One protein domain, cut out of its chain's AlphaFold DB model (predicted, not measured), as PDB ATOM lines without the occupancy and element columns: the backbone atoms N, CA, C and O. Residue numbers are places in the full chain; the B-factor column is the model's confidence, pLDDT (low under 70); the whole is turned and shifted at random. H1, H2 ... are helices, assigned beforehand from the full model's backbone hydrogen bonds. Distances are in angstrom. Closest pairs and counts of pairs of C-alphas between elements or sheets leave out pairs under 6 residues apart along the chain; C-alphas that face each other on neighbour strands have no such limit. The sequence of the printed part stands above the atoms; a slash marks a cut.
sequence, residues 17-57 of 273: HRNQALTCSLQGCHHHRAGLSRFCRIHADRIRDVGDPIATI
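This is residues 17 to 57 of the 273 residues of an uncharacterized protein of Mesorhizobium sp. CU2 (UniProt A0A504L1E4). Little regular structure: a winding loop, residues 22 to 40, with a short helix, H1, at one end of the model and a longer helix, H2, at the other, followed by a tail, residues 51 to 57. The printed part has 41 residues, with two named helices in the order H1, H2 and no named strand; its class is all helix, although these hold 15 residues. It is compact, with a radius of gyration of the C-alphas of 9.5 A and spans of 25 by 21 by 12 A.

H1, residues 17 to 21, and H2, residues 41 to 50, are apart, with no C-alpha of the one within 8 A of the other. In H1 and H2 every O i to N i+4 pair is within hydrogen-bond range.

H1 begins at C-alpha 17 (10.289, 2.460, 50.954). H2 is 14.2 A long and ends at C-alpha 50 (-0.294, 25.994, 47.559).

The C-alphas farthest apart, those of His 30 and Ile 57, are 27.0 A apart. The link from H1 to H2 is long, 19 residues. The printed part has no cut. Its mean pLDDT is 70.9; residues 36 to 38 and 44 to 57 are under 70.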
ATOM      1  N   HIS A  17      10.632   3.537  51.874       78.50
ATOM      2  CA  HIS A  17      10.289   2.460  50.954       78.50
ATOM      3  C   HIS A  17       8.831   2.011  51.127       78.50
ATOM      4  O   HIS A  17       8.085   1.952  50.155       78.50
ATOM      5  N   ARG A  18       8.389   1.783  52.373       78.75
ATOM      6  CA  ARG A  18       6.988   1.445  52.676       78.75
ATOM      7  C   ARG A  18       6.009   2.514  52.204       78.75
ATOM      8  O   ARG A  18       5.016   2.188  51.567       78.75
ATOM      9  N   ASN A  19       6.282   3.786  52.487       74.69
ATOM     10  CA  ASN A  19       5.383   4.858  52.072       74.69
ATOM     11  C   ASN A  19       5.375   5.041  50.546       74.69
ATOM     12  O   ASN A  19       4.320   5.278  49.974       74.69
ATOM     13  N   GLN A  20       6.520   4.876  49.884       84.38
ATOM     14  CA  GLN A  20       6.640   4.931  48.424       84.38
ATOM     15  C   GLN A  20       5.946   3.759  47.719       84.38
ATOM     16  O   GLN A  20       5.664   3.872  46.534       84.38
ATOM     17  N   ALA A  21       5.622   2.669  48.418       86.06
ATOM     18  CA  ALA A  21       4.793   1.600  47.863       86.06
ATOM     19  C   ALA A  21       3.304   1.990  47.773       86.06
ATOM     20  O   ALA A  21       2.563   1.421  46.978       86.06
ATOM     21  N   LEU A  22       2.857   2.977  48.555       84.38
ATOM     22  CA  LEU A  22       1.470   3.438  48.546       84.38
ATOM     23  C   LEU A  22       1.206   4.383  47.368       84.38
ATOM     24  O   LEU A  22       2.095   5.104  46.898       84.38
ATOM     25  N   THR A  23      -0.042   4.408  46.908       89.38
ATOM     26  CA  THR A  23      -0.515   5.344  45.885       89.38
ATOM     27  C   THR A  23      -0.726   6.741  46.462       89.38
ATOM     28  O   THR A  23      -0.947   6.946  47.663       89.38
ATOM     29  N   CYS A  24      -0.589   7.737  45.592       83.50
ATOM     30  CA  CYS A  24      -0.855   9.132  45.897       83.50
ATOM     31  C   CYS A  24      -2.290   9.300  46.408       83.50
ATOM     32  O   CYS A  24      -3.229   8.819  45.787       83.50
ATOM     33  N   SER A  25      -2.464  10.037  47.505       77.69
ATOM     34  CA  SER A  25      -3.789  10.261  48.099       77.69
ATOM     35  C   SER A  25      -4.692  11.220  47.308       77.69
ATOM     36  O   SER A  25      -5.832  11.434  47.702       77.69
ATOM     37  N   LEU A  26      -4.203  11.829  46.222       76.88
ATOM     38  CA  LEU A  26      -5.032  12.673  45.356       76.88
ATOM     39  C   LEU A  26      -5.938  11.790  44.484       76.88
ATOM     40  O   LEU A  26      -5.425  10.928  43.768       76.88
ATOM     41  N   GLN A  27      -7.256  12.022  44.514       76.81
ATOM     42  CA  GLN A  27      -8.210  11.301  43.664       76.81
ATOM     43  C   GLN A  27      -7.796  11.360  42.187       76.81
ATOM     44  O   GLN A  27      -7.377  12.402  41.686       76.81
ATOM     45  N   GLY A  28      -7.878  10.216  41.504       84.38
ATOM     46  CA  GLY A  28      -7.480  10.077  40.099       84.38
ATOM     47  C   GLY A  28      -5.967  10.041  39.852       84.38
ATOM     48  O   GLY A  28      -5.537   9.926  38.708       84.38
ATOM     49  N   CYS A  29      -5.126  10.116  40.891       85.88
ATOM     50  CA  CYS A  29      -3.684   9.965  40.735       85.88
ATOM     51  C   CYS A  29      -3.237   8.520  40.980       85.88
ATOM     52  O   CYS A  29      -3.326   8.010  42.092       85.88
ATOM     53  N   HIS A  30      -2.642   7.900  39.962       90.94
ATOM     54  CA  HIS A  30      -2.097   6.539  40.053       90.94
ATOM     55  C   HIS A  30      -0.596   6.493  40.377       90.94
ATOM     56  O   HIS A  30      -0.012   5.420  40.489       90.94
ATOM     57  N   HIS A  31       0.058   7.647  40.538       91.06
ATOM     58  CA  HIS A  31       1.475   7.686  40.885       91.06
ATOM     59  C   HIS A  31       1.715   7.273  42.337       91.06
ATOM     60  O   HIS A  31       0.922   7.562  43.231       91.06
ATOM     61  N   HIS A  32       2.879   6.683  42.587       90.12
ATOM     62  CA  HIS A  32       3.338   6.366  43.930       90.12
ATOM     63  C   HIS A  32       3.748   7.607  44.725       90.12
ATOM     64  O   HIS A  32       4.197   8.619  44.171       90.12
ATOM     65  N   ARG A  33       3.607   7.522  46.049       83.88
ATOM     66  CA  ARG A  33       4.012   8.585  46.974       83.88
ATOM     67  C   ARG A  33       5.514   8.854  46.909       83.88
ATOM     68  O   ARG A  33       6.314   7.975  46.602       83.88
ATOM     69  N   ALA A  34       5.923  10.078  47.238       77.19
ATOM     70  CA  ALA A  34       7.328  10.479  47.247       77.19
ATOM     71  C   ALA A  34       7.873  10.653  48.672       77.19
ATOM     72  O   ALA A  34       7.441  11.521  49.435       77.19
ATOM     73  N   GLY A  35       8.893   9.863  49.019       74.19
ATOM     74  CA  GLY A  35       9.570   9.948  50.311       74.19
ATOM     75  C   GLY A  35       8.620   9.669  51.476       74.19
ATOM     76  O   GLY A  35       8.142   8.552  51.628       74.19
ATOM     77  N   LEU A  36       8.376  10.681  52.310       65.19
ATOM     78  CA  LEU A  36       7.462  10.603  53.461       65.19
ATOM     79  C   LEU A  36       6.140  11.359  53.228       65.19
ATOM     80  O   LEU A  36       5.346  11.488  54.150       65.19
ATOM     81  N   SER A  37       5.915  11.894  52.022       66.44
ATOM     82  CA  SER A  37       4.680  12.609  51.684       66.44
ATOM     83  C   SER A  37       3.530  11.635  51.412       66.44
ATOM     84  O   SER A  37       3.763  10.523  50.944       66.44
ATOM     85  N   ARG A  38       2.287  12.074  51.640       69.56
ATOM     86  CA  ARG A  38       1.061  11.385  51.190       69.56
ATOM     87  C   ARG A  38       0.810  11.506  49.679       69.56
ATOM     88  O   ARG A  38      -0.046  10.819  49.127       69.56
ATOM     89  N   PHE A  39       1.565  12.368  49.002       75.50
ATOM     90  CA  PHE A  39       1.426  12.640  47.579       75.50
ATOM     91  C   PHE A  39       2.618  12.118  46.782       75.50
ATOM     92  O   PHE A  39       3.724  11.945  47.307       75.50
ATOM     93  N   CYS A  40       2.406  11.891  45.483       84.00
ATOM     94  CA  CYS A  40       3.509  11.715  44.543       84.00
ATOM     95  C   CYS A  40       4.348  12.993  44.459       84.00
ATOM     96  O   CYS A  40       3.918  14.052  44.906       84.00
ATOM     97  N   ARG A  41       5.545  12.930  43.869       79.62
ATOM     98  CA  ARG A  41       6.456  14.085  43.814       79.62
ATOM     99  C   ARG A  41       5.798  15.323  43.195       79.62
ATOM    100  O   ARG A  41       5.892  16.401  43.763       79.62
ATOM    101  N   ILE A  42       5.100  15.139  42.077       79.31
ATOM    102  CA  ILE A  42       4.456  16.219  41.317       79.31
ATOM    103  C   ILE A  42       3.372  16.894  42.159       79.31
ATOM    104  O   ILE A  42       3.356  18.116  42.287       79.31
ATOM    105  N   HIS A  43       2.491  16.100  42.768       77.75
ATOM    106  CA  HIS A  43       1.441  16.629  43.627       77.75
ATOM    107  C   HIS A  43       2.017  17.206  44.908       77.75
ATOM    108  O   HIS A  43       1.662  18.318  45.240       77.75
ATOM    109  N   ALA A  44       2.975  16.550  45.560       66.75
ATOM    110  CA  ALA A  44       3.655  17.083  46.733       66.75
ATOM    111  C   ALA A  44       4.311  18.441  46.455       66.75
ATOM    112  O   ALA A  44       4.283  19.299  47.325       66.75
ATOM    113  N   ASP A  45       4.903  18.644  45.277       63.91
ATOM    114  CA  ASP A  45       5.524  19.914  44.902       63.91
ATOM    115  C   ASP A  45       4.460  20.992  44.613       63.91
ATOM    116  O   ASP A  45       4.530  22.060  45.214       63.91
ATOM    117  N   ARG A  46       3.410  20.690  43.828       61.41
ATOM    118  CA  ARG A  46       2.278  21.616  43.585       61.41
ATOM    119  C   ARG A  46       1.554  22.004  44.871       61.41
ATOM    120  O   ARG A  46       1.277  23.166  45.122       61.41
ATOM    121  N   ILE A  47       1.278  21.018  45.706       59.31
ATOM    122  CA  ILE A  47       0.555  21.157  46.963       59.31
ATOM    123  C   ILE A  47       1.427  21.895  48.003       59.31
ATOM    124  O   ILE A  47       0.924  22.717  48.765       59.31
ATOM    125  N   ARG A  48       2.761  21.739  47.957       55.81
ATOM    126  CA  ARG A  48       3.716  22.576  48.714       55.81
ATOM    127  C   ARG A  48       3.737  24.029  48.238       55.81
ATOM    128  O   ARG A  48       4.052  24.910  49.036       55.81
ATOM    129  N   ASP A  49       3.465  24.280  46.965       48.59
ATOM    130  CA  ASP A  49       3.390  25.637  46.417       48.59
ATOM    131  C   ASP A  49       2.053  26.320  46.752       48.59
ATOM    132  O   ASP A  49       2.010  27.544  46.850       48.59
ATOM    133  N   VAL A  50       1.010  25.534  47.041       45.91
ATOM    134  CA  VAL A  50      -0.294  25.994  47.559       45.91
ATOM    135  C   VAL A  50      -0.322  26.079  49.102       45.91
ATOM    136  O   VAL A  50      -1.243  26.656  49.665       45.91
ATOM    137  N   GLY A  51       0.715  25.592  49.800       42.09
ATOM    138  CA  GLY A  51       0.885  25.765  51.254       42.09
ATOM    139  C   GLY A  51       0.410  24.601  52.131       42.09
ATOM    140  O   GLY A  51       0.083  24.807  53.296       42.09
ATOM    141  N   ASP A  52       0.372  23.379  51.600       46.38
ATOM    142  CA  ASP A  52      -0.156  22.216  52.319       46.38
ATOM    143  C   ASP A  52       0.605  21.828  53.592       46.38
ATOM    144  O   ASP A  52       1.847  21.768  53.619       46.38
ATOM    145  N   PRO A  53      -0.155  21.461  54.632       45.09
ATOM    146  CA  PRO A  53       0.351  21.309  55.976       45.09
ATOM    147  C   PRO A  53       1.409  20.209  56.185       45.09
ATOM    148  O   PRO A  53       2.244  20.335  57.077       45.09
ATOM    149  N   ILE A  54       1.493  19.145  55.377       46.97
ATOM    150  CA  ILE A  54       2.583  18.161  55.572       46.97
ATOM    151  C   ILE A  54       3.893  18.610  54.896       46.97
ATOM    152  O   ILE A  54       4.982  18.132  55.236       46.97
ATOM    153  N   ALA A  55       3.826  19.510  53.913       45.62
ATOM    154  CA  ALA A  55       4.961  19.842  53.051       45.62
ATOM    155  C   ALA A  55       5.604  21.204  53.352       45.62
ATOM    156  O   ALA A  55       6.732  21.449  52.898       45.62
ATOM    157  N   THR A  56       4.929  22.069  54.109       53.97
ATOM    158  CA  THR A  56       5.413  23.408  54.456       53.97
ATOM    159  C   THR A  56       5.426  23.679  55.951       53.97
ATOM    160  O   THR A  56       4.739  23.049  56.747       53.97
ATOM    161  N   ILE A  57       6.288  24.625  56.321       59.03
ATOM    162  CA  ILE A  57       6.255  25.300  57.614       59.03
ATOM    163  C   ILE A  57       4.825  25.811  57.823       59.03
ATOM    164  O   ILE A  57       4.319  26.433  56.886       59.03
TER     165      ILE A  57